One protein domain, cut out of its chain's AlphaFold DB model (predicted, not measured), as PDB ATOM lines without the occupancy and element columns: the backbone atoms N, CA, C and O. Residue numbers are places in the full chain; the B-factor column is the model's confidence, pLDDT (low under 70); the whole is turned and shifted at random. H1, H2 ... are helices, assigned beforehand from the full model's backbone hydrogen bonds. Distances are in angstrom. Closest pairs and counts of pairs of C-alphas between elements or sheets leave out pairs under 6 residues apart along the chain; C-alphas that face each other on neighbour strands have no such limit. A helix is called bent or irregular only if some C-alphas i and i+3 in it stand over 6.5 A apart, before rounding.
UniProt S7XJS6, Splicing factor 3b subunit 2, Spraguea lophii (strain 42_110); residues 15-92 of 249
ATOM      1  N   ASN A  15     173.897 208.418  87.150       53.59
ATOM      2  CA  ASN A  15     173.703 207.187  87.922       53.59
ATOM      3  C   ASN A  15     173.044 206.073  87.108       53.59
ATOM      4  O   ASN A  15     173.437 204.930  87.276       53.59
ATOM      5  N   LYS A  16     172.128 206.380  86.180       55.28
ATOM      6  CA  LYS A  16     171.515 205.356  85.313       55.28
ATOM      7  C   LYS A  16     172.528 204.681  84.386       55.28
ATOM      8  O   LYS A  16     172.460 203.471  84.188       55.28
ATOM      9  N   ASN A  17     173.489 205.444  83.860       59.72
ATOM     10  CA  ASN A  17     174.572 204.885  83.043       59.72
ATOM     11  C   ASN A  17     175.487 203.973  83.880       59.72
ATOM     12  O   ASN A  17     175.823 202.879  83.457       59.72
ATOM     13  N   ARG A  18     175.796 204.360  85.124       60.38
ATOM     14  CA  ARG A  18     176.563 203.506  86.049       60.38
ATOM     15  C   ARG A  18     175.790 202.265  86.487       60.38
ATOM     16  O   ARG A  18     176.374 201.202  86.629       60.38
ATOM     17  N   GLU A  19     174.489 202.392  86.730       59.44
ATOM     18  CA  GLU A  19     173.620 201.270  87.094       59.44
ATOM     19  C   GLU A  19     173.515 200.253  85.953       59.44
ATOM     20  O   GLU A  19     173.594 199.056  86.211       59.44
ATOM     21  N   SER A  20     173.401 200.713  84.704       63.09
ATOM     22  CA  SER A  20     173.418 199.839  83.521       63.09
ATOM     23  C   SER A  20     174.782 199.185  83.298       63.09
ATOM     24  O   SER A  20     174.825 197.974  83.112       63.09
ATOM     25  N   GLU A  21     175.887 199.922  83.443       61.94
ATOM     26  CA  GLU A  21     177.241 199.345  83.423       61.94
ATOM     27  C   GLU A  21     177.404 198.258  84.501       61.94
ATOM     28  O   GLU A  21     177.922 197.176  84.228       61.94
ATOM     29  N   ILE A  22     176.924 198.499  85.726       62.66
ATOM     30  CA  ILE A  22     176.969 197.515  86.818       62.66
ATOM     31  C   ILE A  22     176.107 196.284  86.499       62.66
ATOM     32  O   ILE A  22     176.521 195.169  86.813       62.66
ATOM     33  N   LEU A  23     174.933 196.465  85.888       60.84
ATOM     34  CA  LEU A  23     174.031 195.375  85.502       60.84
ATOM     35  C   LEU A  23     174.614 194.508  84.377       60.84
ATOM     36  O   LEU A  23     174.598 193.286  84.515       60.84
ATOM     37  N   GLU A  24     175.213 195.103  83.340       65.25
ATOM     38  CA  GLU A  24     175.940 194.352  82.298       65.25
ATOM     39  C   GLU A  24     177.074 193.513  82.910       65.25
ATOM     40  O   GLU A  24     177.222 192.327  82.617       65.25
ATOM     41  N   HIS A  25     177.814 194.082  83.867       65.19
ATOM     42  CA  HIS A  25     178.867 193.354  84.578       65.19
ATOM     43  C   HIS A  25     178.326 192.212  85.458       65.19
ATOM     44  O   HIS A  25     179.049 191.247  85.710       65.19
ATOM     45  N   ILE A  26     177.082 192.294  85.949       64.19
ATOM     46  CA  ILE A  26     176.425 191.210  86.699       64.19
ATOM     47  C   ILE A  26     176.023 190.062  85.764       64.19
ATOM     48  O   ILE A  26     176.223 188.900  86.120       64.19
ATOM     49  N   GLU A  27     175.523 190.359  84.567       64.19
ATOM     50  CA  GLU A  27     175.200 189.333  83.566       64.19
ATOM     51  C   GLU A  27     176.457 188.590  83.082       64.19
ATOM     52  O   GLU A  27     176.455 187.360  82.950       64.19
ATOM     53  N   ASP A  28     177.571 189.304  82.914       67.31
ATOM     54  CA  ASP A  28     178.866 188.694  82.598       67.31
ATOM     55  C   ASP A  28     179.417 187.830  83.747       67.31
ATOM     56  O   ASP A  28     180.084 186.820  83.501       67.31
ATOM     57  N   LEU A  29     179.097 188.155  85.008       62.34
ATOM     58  CA  LEU A  29     179.445 187.320  86.167       62.34
ATOM     59  C   LEU A  29     178.710 185.971  86.160       62.34
ATOM     60  O   LEU A  29     179.291 184.968  86.589       62.34
ATOM     61  N   ASP A  30     177.460 185.921  85.700       66.75
ATOM     62  CA  ASP A  30     176.703 184.668  85.626       66.75
ATOM     63  C   ASP A  30     177.184 183.783  84.471       66.75
ATOM     64  O   ASP A  30     177.406 182.587  84.685       66.75
ATOM     65  N   LYS A  31     177.516 184.372  83.314       64.62
ATOM     66  CA  LYS A  31     178.234 183.657  82.242       64.62
ATOM     67  C   LYS A  31     179.588 183.135  82.726       64.62
ATOM     68  O   LYS A  31     179.952 181.994  82.455       64.62
ATOM     69  N   PHE A  32     180.341 183.930  83.489       62.66
ATOM     70  CA  PHE A  32     181.642 183.514  84.024       62.66
ATOM     71  C   PHE A  32     181.540 182.300  84.966       62.66
ATOM     72  O   PHE A  32     182.374 181.395  84.895       62.66
ATOM     73  N   LYS A  33     180.505 182.223  85.815       62.56
ATOM     74  CA  LYS A  33     180.258 181.039  86.666       62.56
ATOM     75  C   LYS A  33     179.994 179.772  85.855       62.56
ATOM     76  O   LYS A  33     180.389 178.695  86.298       62.56
ATOM     77  N   GLU A  34     179.333 179.897  84.712       62.81
ATOM     78  CA  GLU A  34     179.059 178.790  83.796       62.81
ATOM     79  C   GLU A  34     180.354 178.302  83.118       62.81
ATOM     80  O   GLU A  34     180.635 177.104  83.105       62.81
ATOM     81  N   TYR A  35     181.227 179.224  82.688       56.59
ATOM     82  CA  TYR A  35     182.560 178.893  82.158       56.59
ATOM     83  C   TYR A  35     183.458 178.170  83.177       56.59
ATOM     84  O   TYR A  35     184.178 177.239  82.814       56.59
ATOM     85  N   LEU A  36     183.386 178.547  84.458       54.31
ATOM     86  CA  LEU A  36     184.159 177.931  85.545       54.31
ATOM     87  C   LEU A  36     183.773 176.474  85.858       54.31
ATOM     88  O   LEU A  36     184.539 175.774  86.523       54.31
ATOM     89  N   GLN A  37     182.593 176.019  85.431       56.50
ATOM     90  CA  GLN A  37     182.106 174.656  85.684       56.50
ATOM     91  C   GLN A  37     182.666 173.630  84.690       56.50
ATOM     92  O   GLN A  37     182.539 172.424  84.911       56.50
ATOM     93  N   ILE A  38     183.348 174.082  83.633       52.97
ATOM     94  CA  ILE A  38     184.010 173.222  82.650       52.97
ATOM     95  C   ILE A  38     185.362 172.759  83.229       52.97
ATOM     96  O   ILE A  38     186.440 173.193  82.823       52.97
ATOM     97  N   GLU A  39     185.322 171.879  84.232       54.25
ATOM     98  CA  GLU A  39     186.530 171.286  84.812       54.25
ATOM     99  C   GLU A  39     187.156 170.275  83.831       54.25
ATOM    100  O   GLU A  39     186.600 169.213  83.563       54.25
ATOM    101  N   LYS A  40     188.364 170.558  83.323       56.97
ATOM    102  CA  LYS A  40     189.216 169.512  82.730       56.97
ATOM    103  C   LYS A  40     189.853 168.691  83.854       56.97
ATOM    104  O   LYS A  40     190.498 169.251  84.738       56.97
ATOM    105  N   ASN A  41     189.690 167.369  83.794       50.31
ATOM    106  CA  ASN A  41     190.219 166.383  84.740       50.31
ATOM    107  C   ASN A  41     191.712 166.602  85.059       50.31
ATOM    108  O   ASN A  41     192.586 166.338  84.236       50.31
ATOM    109  N   ILE A  42     192.016 167.055  86.283       57.78
ATOM    110  CA  ILE A  42     193.385 167.136  86.823       57.78
ATOM    111  C   ILE A  42     193.649 165.872  87.656       57.78
ATOM    112  O   ILE A  42     193.666 165.883  88.897       57.78
ATOM    113  N   GLU A  43     193.807 164.739  86.983       60.47
ATOM    114  CA  GLU A  43     194.170 163.472  87.624       60.47
ATOM    115  C   GLU A  43     195.669 163.442  87.998       60.47
ATOM    116  O   GLU A  43     196.500 164.068  87.348       60.47
ATOM    117  N   GLY A  44     196.012 162.792  89.120       64.75
ATOM    118  CA  GLY A  44     197.406 162.514  89.513       64.75
ATOM    119  C   GLY A  44     198.156 163.511  90.418       64.75
ATOM    120  O   GLY A  44     199.315 163.261  90.724       64.75
ATOM    121  N   LYS A  45     197.550 164.617  90.884       67.44
ATOM    122  CA  LYS A  45     198.244 165.638  91.714       67.44
ATOM    123  C   LYS A  45     197.766 165.709  93.163       67.44
ATOM    124  O   LYS A  45     196.599 165.430  93.461       67.44
ATOM    125  N   ASN A  46     198.647 166.154  94.064       83.12
ATOM    126  CA  ASN A  46     198.323 166.316  95.483       83.12
ATOM    127  C   ASN A  46     197.219 167.384  95.673       83.12
ATOM    128  O   ASN A  46     197.093 168.333  94.895       83.12
ATOM    129  N   LYS A  47     196.405 167.273  96.732       85.06
ATOM    130  CA  LYS A  47     195.241 168.151  96.983       85.06
ATOM    131  C   LYS A  47     195.611 169.640  97.023       85.06
ATOM    132  O   LYS A  47     194.817 170.475  96.594       85.06
ATOM    133  N   LYS A  48     196.802 169.982  97.531       85.25
ATOM    134  CA  LYS A  48     197.310 171.368  97.560       85.25
ATOM    135  C   LYS A  48     197.641 171.885  96.157       85.25
ATOM    136  O   LYS A  48     197.206 172.976  95.799       85.25
ATOM    137  N   GLU A  49     198.337 171.084  95.362       85.88
ATOM    138  CA  GLU A  49     198.747 171.428  93.995       85.88
ATOM    139  C   GLU A  49     197.538 171.601  93.076       85.88
ATOM    140  O   GLU A  49     197.465 172.568  92.321       85.88
ATOM    141  N   ARG A  50     196.535 170.723  93.207       85.12
ATOM    142  CA  ARG A  50     195.259 170.844  92.488       85.12
ATOM    143  C   ARG A  50     194.578 172.186  92.759       85.12
ATOM    144  O   ARG A  50     194.134 172.846  91.827       85.12
ATOM    145  N   LYS A  51     194.516 172.622  94.023       85.19
ATOM    146  CA  LYS A  51     193.905 173.913  94.395       85.19
ATOM    147  C   LYS A  51     194.665 175.110  93.825       85.19
ATOM    148  O   LYS A  51     194.033 176.062  93.382       85.19
ATOM    149  N   GLN A  52     195.995 175.072  93.846       86.62
ATOM    150  CA  GLN A  52     196.816 176.135  93.260       86.62
ATOM    151  C   GLN A  52     196.618 176.218  91.745       86.62
ATOM    152  O   GLN A  52     196.405 177.304  91.220       86.62
ATOM    153  N   GLN A  53     196.596 175.077  91.053       86.69
ATOM    154  CA  GLN A  53     196.363 175.034  89.607       86.69
ATOM    155  C   GLN A  53     194.972 175.527  89.225       86.69
ATOM    156  O   GLN A  53     194.868 176.320  88.295       86.69
ATOM    157  N   LYS A  54     193.932 175.150  89.981       86.12
ATOM    158  CA  LYS A  54     192.583 175.697  89.786       86.12
ATOM    159  C   LYS A  54     192.583 177.223  89.908       86.12
ATOM    160  O   LYS A  54     192.105 177.895  89.009       86.12
ATOM    161  N   LYS A  55     193.199 177.789  90.953       87.50
ATOM    162  CA  LYS A  55     193.295 179.254  91.107       87.50
ATOM    163  C   LYS A  55     194.054 179.932  89.964       87.50
ATOM    164  O   LYS A  55     193.657 181.005  89.528       87.50
ATOM    165  N   LEU A  56     195.132 179.318  89.477       88.69
ATOM    166  CA  LEU A  56     195.893 179.844  88.341       88.69
ATOM    167  C   LEU A  56     195.068 179.815  87.048       88.69
ATOM    168  O   LEU A  56     195.057 180.802  86.323       88.69
ATOM    169  N   GLN A  57     194.350 178.725  86.776       87.81
ATOM    170  CA  GLN A  57     193.448 178.627  85.622       87.81
ATOM    171  C   GLN A  57     192.352 179.697  85.693       87.81
ATOM    172  O   GLN A  57     192.199 180.473  84.753       87.81
ATOM    173  N   GLN A  58     191.707 179.826  86.854       87.19
ATOM    174  CA  GLN A  58     190.704 180.857  87.119       87.19
ATOM    175  C   GLN A  58     191.258 182.275  86.928       87.19
ATOM    176  O   GLN A  58     190.578 183.124  86.364       87.19
ATOM    177  N   PHE A  59     192.500 182.537  87.347       92.12
ATOM    178  CA  PHE A  59     193.166 183.819  87.113       92.12
ATOM    179  C   PHE A  59     193.304 184.133  85.616       92.12
ATOM    180  O   PHE A  59     192.982 185.239  85.186       92.12
ATOM    181  N   PHE A  60     193.766 183.169  84.812       91.44
ATOM    182  CA  PHE A  60     193.932 183.366  83.369       91.44
ATOM    183  C   PHE A  60     192.603 183.524  82.634       91.44
ATOM    184  O   PHE A  60     192.528 184.294  81.681       91.44
ATOM    185  N   GLU A  61     191.570 182.803  83.056       88.56
ATOM    186  CA  GLU A  61     190.219 182.938  82.509       88.56
ATOM    187  C   GLU A  61     189.630 184.303  82.841       88.56
ATOM    188  O   GLU A  61     189.170 185.013  81.949       88.56
ATOM    189  N   LEU A  62     189.738 184.718  84.103       89.94
ATOM    190  CA  LEU A  62     189.269 186.017  84.562       89.94
ATOM    191  C   LEU A  62     189.973 187.164  83.822       89.94
ATOM    192  O   LEU A  62     189.324 188.122  83.409       89.94
ATOM    193  N   LYS A  63     191.279 187.034  83.556       92.94
ATOM    194  CA  LYS A  63     192.055 188.027  82.796       92.94
ATOM    195  C   LYS A  63     191.549 188.247  81.362       92.94
ATOM    196  O   LYS A  63     191.829 189.295  80.796       92.94
ATOM    197  N   LYS A  64     190.821 187.293  80.770       90.69
ATOM    198  CA  LYS A  64     190.226 187.449  79.428       90.69
ATOM    199  C   LYS A  64     188.943 188.280  79.432       90.69
ATOM    200  O   LYS A  64     188.628 188.879  78.413       90.69
ATOM    201  N   VAL A  65     188.198 188.262  80.537       88.06
ATOM    202  CA  VAL A  65     186.853 188.861  80.647       88.06
ATOM    203  C   VAL A  65     186.909 190.254  81.274       88.06
ATOM    204  O   VAL A  65     186.106 191.125  80.969       88.06
ATOM    205  N   VAL A  66     187.856 190.463  82.182       90.12
ATOM    206  CA  VAL A  66     187.955 191.667  83.002       90.12
ATOM    207  C   VAL A  66     188.334 192.921  82.182       90.12
ATOM    208  O   VAL A  66     189.232 192.838  81.347       90.12
ATOM    209  N   PRO A  67     187.745 194.104  82.471       89.88
ATOM    210  CA  PRO A  67     187.964 195.329  81.685       89.88
ATOM    211  C   PRO A  67     189.371 195.936  81.804       89.88
ATOM    212  O   PRO A  67     189.868 196.519  80.847       89.88
ATOM    213  N   HIS A  68     190.024 195.787  82.963       91.62
ATOM    214  CA  HIS A  68     191.403 196.246  83.208       91.62
ATOM    215  C   HIS A  68     192.294 195.055  83.586       91.62
ATOM    216  O   HIS A  68     192.548 194.831  84.773       91.62
ATOM    217  N   PRO A  69     192.727 194.232  82.613       93.00
ATOM    218  CA  PRO A  69     193.488 193.009  82.875       93.00
ATOM    219  C   PRO A  69     194.877 193.254  83.491       93.00
ATOM    220  O   PRO A  69     195.483 192.326  84.033       93.00
ATOM    221  N   GLU A  70     195.403 194.474  83.408       92.88
ATOM    222  CA  GLU A  70     196.674 194.912  83.990       92.88
ATOM    223  C   GLU A  70     196.617 195.125  85.511       92.88
ATOM    224  O   GLU A  70     197.638 194.979  86.183       92.88
ATOM    225  N   LEU A  71     195.436 195.431  86.060       91.31
ATOM    226  CA  LEU A  71     195.238 195.706  87.490       91.31
ATOM    227  C   LEU A  71     194.860 194.455  88.301       91.31
ATOM    228  O   LEU A  71     194.844 194.488  89.541       91.31
ATOM    229  N   LEU A  72     194.557 193.360  87.603       92.56
ATOM    230  CA  LEU A  72     194.144 192.093  88.184       92.56
ATOM    231  C   LEU A  72     195.325 191.398  88.880       92.56
ATOM    232  O   LEU A  72     196.314 191.030  88.242       92.56
ATOM    233  N   LYS A  73     195.199 191.176  90.191       90.81
ATOM    234  CA  LYS A  73     196.165 190.432  91.018       90.81
ATOM    235  C   LYS A  73     195.719 188.981  91.215       90.81
ATOM    236  O   LYS A  73     194.549 188.646  91.037       90.81
ATOM    237  N   HIS A  74     196.643 188.101  91.602       89.81
ATOM    238  CA  HIS A  74     196.319 186.692  91.856       89.81
ATOM    239  C   HIS A  74     195.356 186.519  93.042       89.81
ATOM    240  O   HIS A  74     194.540 185.592  93.034       89.81
ATOM    241  N   GLU A  75     195.412 187.411  94.038       89.69
ATOM    242  CA  GLU A  75     194.479 187.406  95.173       89.69
ATOM    243  C   GLU A  75     193.017 187.670  94.758       89.69
ATOM    244  O   GLU A  75     192.099 187.132  95.385       89.69
ATOM    245  N   ASP A  76     192.796 188.429  93.678       90.56
ATOM    246  CA  ASP A  76     191.471 188.898  93.242       90.56
ATOM    247  C   ASP A  76     190.551 187.747  92.797       90.56
ATOM    248  O   ASP A  76     189.327 187.867  92.840       90.56
ATOM    249  N   VAL A  77     191.120 186.589  92.438       90.00
ATOM    250  CA  VAL A  77     190.369 185.361  92.109       90.00
ATOM    251  C   VAL A  77     189.540 184.871  93.298       90.00
ATOM    252  O   VAL A  77     188.510 184.227  93.127       90.00
ATOM    253  N   SER A  78     189.983 185.167  94.523       87.06
ATOM    254  CA  SER A  78     189.270 184.769  95.737       87.06
ATOM    255  C   SER A  78     188.109 185.706  96.095       87.06
ATOM    256  O   SER A  78     187.407 185.438  97.075       87.06
ATOM    257  N   CYS A  79     187.918 186.806  95.364       88.06
ATOM    258  CA  CYS A  79     186.842 187.757  95.614       88.06
ATOM    259  C   CYS A  79     185.483 187.193  95.178       88.06
ATOM    260  O   CYS A  79     185.370 186.471  94.193       88.06
ATOM    261  N   LYS A  80     184.415 187.580  95.889       86.75
ATOM    262  CA  LYS A  80     183.040 187.161  95.557       86.75
ATOM    263  C   LYS A  80     182.575 187.692  94.193       86.75
ATOM    264  O   LYS A  80     181.843 187.004  93.492       86.75
ATOM    265  N   TYR A  81     182.998 188.907  93.839       88.81
ATOM    266  CA  TYR A  81     182.629 189.600  92.601       88.81
ATOM    267  C   TYR A  81     183.882 190.196  91.936       88.81
ATOM    268  O   TYR A  81     184.158 191.386  92.102       88.81
ATOM    269  N   PRO A  82     184.685 189.380  91.234       89.88
ATOM    270  CA  PRO A  82     185.999 189.801  90.750       89.88
ATOM    271  C   PRO A  82     185.936 190.864  89.644       89.88
ATOM    272  O   PRO A  82     186.768 191.768  89.619       89.88
ATOM    273  N   ILE A  83     184.932 190.804  88.762       88.94
ATOM    274  CA  ILE A  83     184.796 191.748  87.643       88.94
ATOM    275  C   ILE A  83     184.458 193.156  88.166       88.94
ATOM    276  O   ILE A  83     185.154 194.114  87.840       88.94
ATOM    277  N   ILE A  84     183.473 193.269  89.066       90.44
ATOM    278  CA  ILE A  84     183.108 194.536  89.731       90.44
ATOM    279  C   ILE A  84     184.267 195.067  90.583       90.44
ATOM    280  O   ILE A  84     184.532 196.263  90.635       90.44
ATOM    281  N   TYR A  85     184.996 194.187  91.268       89.88
ATOM    282  CA  TYR A  85     186.162 194.620  92.030       89.88
ATOM    283  C   TYR A  85     187.232 195.249  91.123       89.88
ATOM    284  O   TYR A  85     187.827 196.271  91.472       89.88
ATOM    285  N   ASN A  86     187.440 194.682  89.934       92.38
ATOM    286  CA  ASN A  86     188.388 195.222  88.977       92.38
ATOM    287  C   ASN A  86     187.938 196.552  88.352       92.38
ATOM    288  O   ASN A  86     188.775 197.437  88.176       92.38
ATOM    289  N   THR A  87     186.648 196.727  88.044       90.81
ATOM    290  CA  THR A  87     186.149 198.025  87.555       90.81
ATOM    291  C   THR A  87     186.419 199.120  88.577       90.81
ATOM    292  O   THR A  87     187.022 200.134  88.241       90.81
ATOM    293  N   LEU A  88     186.101 198.873  89.850       90.31
ATOM    294  CA  LEU A  88     186.364 199.814  90.944       90.31
ATOM    295  C   LEU A  88     187.857 200.149  91.094       90.31
ATOM    296  O   LEU A  88     188.217 201.294  91.388       90.31
ATOM    297  N   LYS A  89     188.734 199.166  90.865       90.19
ATOM    298  CA  LYS A  89     190.190 199.361  90.864       90.19
ATOM    299  C   LYS A  89     190.643 200.260  89.700       90.19
ATOM    300  O   LYS A  89     191.548 201.069  89.882       90.19
ATOM    301  N   GLY A  90     189.986 200.169  88.542       89.94
ATOM    302  CA  GLY A  90     190.253 200.987  87.352       89.94
ATOM    303  C   GLY A  90     189.725 202.425  87.403       89.94
ATOM    304  O   GLY A  90     190.206 203.277  86.662       89.94
ATOM    305  N   MET A  91     188.804 202.751  88.314       89.38
ATOM    306  CA  MET A  91     188.179 204.085  88.429       89.38
ATOM    307  C   MET A  91     189.102 205.191  88.994       89.38
ATOM    308  O   MET A  91     188.620 206.213  89.481       89.38
ATOM    309  N   GLY A  92     190.426 205.005  88.969       83.94
ATOM    310  CA  GLY A  92     191.394 205.964  89.518       83.94
ATOM    311  C   GLY A  92     191.420 206.006  91.049       83.94
ATOM    312  O   GLY A  92     191.802 207.016  91.641       83.94
TER     313      GLY A  92
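What this domain is: This is residues 15 to 92 of the 249 residues of the protein "Splicing factor 3b subunit 2" of Spraguea lophii (strain 42_110) (UniProt S7XJS6). A long helical chain folds back on itself: H1 runs along one side of an elongated domain, a long link turns at the far end, and H2 comes back loosely beside it, with the shorter H4 following H2 along the length and packing on H1. The small helix H3 packs on H2, away from H1, and the first residues of H1, 15 to 20, stick out at one end. The printed part has 78 residues with four named helices, in the order H1, H2, H3, H4, and no named strand, and its class is all helix. It is only just loose, close to compact, with a radius of gyration of the C-alphas of 14.3 A and spans of 50 by 24 by 18 A.

Where its parts are: The printed part begins with H1, residues 15 to 35, which is the longest helix by residues and measures 30.2 A from first to last C-alpha. C-alpha 15 is at (173.703, 207.187, 87.922), and C-alpha 35 is at (182.560, 178.893, 82.158). After the link of residues 36 to 46 comes H2, residues 47 to 65, 27.7 A from first to last C-alpha, beginning with C-alpha 47 at (195.241, 168.151, 96.983). H3, residues 74 to 78, has 5 residues. It is neither bent nor irregular, but only just: C-alphas 74 and 77 are 6.1 A apart. H4, residues 82 to 90, is 12.4 A from first to last C-alpha and ends with C-alpha 90 at (190.253, 200.987, 87.352). Residues 91 and 92 follow it.

How they stand to each other: H1 touches H4 with residues 22 to 29 alone, and the closest C-alphas of the two are those of His 25 and Ile 84, 6.8 A apart. Their lines stand at a steep tilt of 41 degrees, and they run opposite ways. H1 and H2 are near each other, with 9 pairs of C-alphas within 10 A. H2 touches H3 with residues 55 to 62 alone, and their closest C-alphas are those of Phe 59 and Val 77, 5.9 A apart. H2 and H4 only just touch, and only at their ends, with 3 pairs of C-alphas within 8 A. The closest C-alphas of this pair are those of Val 65 and Ile 83, 7.8 A apart. The lines of H2 and H4 stand at a steep tilt of 55 degrees, and the two run the same way. H3 and H4 are close but not clearly touching, with the C-alphas of Asp 76 and Pro 82 the closest at 6.1 A. H1 and H3 are apart. In H1 and H4 every O i to N i+4 pair is within hydrogen-bond range, while H2 has 13 of 15 and H3 has 0 of 1, with 1 of 2 O i to N i+3 pairs within range in H3.

The domain as a whole: The outline is a rod, and the two C-alphas farthest apart are those of Asn 15 and Gly 44, 50.6 A from each other. Residues 15 to 20, which belong to H1, stand free. The first and last printed C-alphas, those of Asn 15 and Gly 92, are 17.8 A apart. The printed part has no cut. The link from H1 to H2 is long, with 11 residues; the link from H2 to H3 is short, with 8 residues; the link from H3 to H4 is tight, with 3 residues. The mean pLDDT of the printed part is 77.7. Residues 15 to 45 are under 70, and H1 has a mean of 62, against 88 for H2, 89 for H3 and 90 for H4.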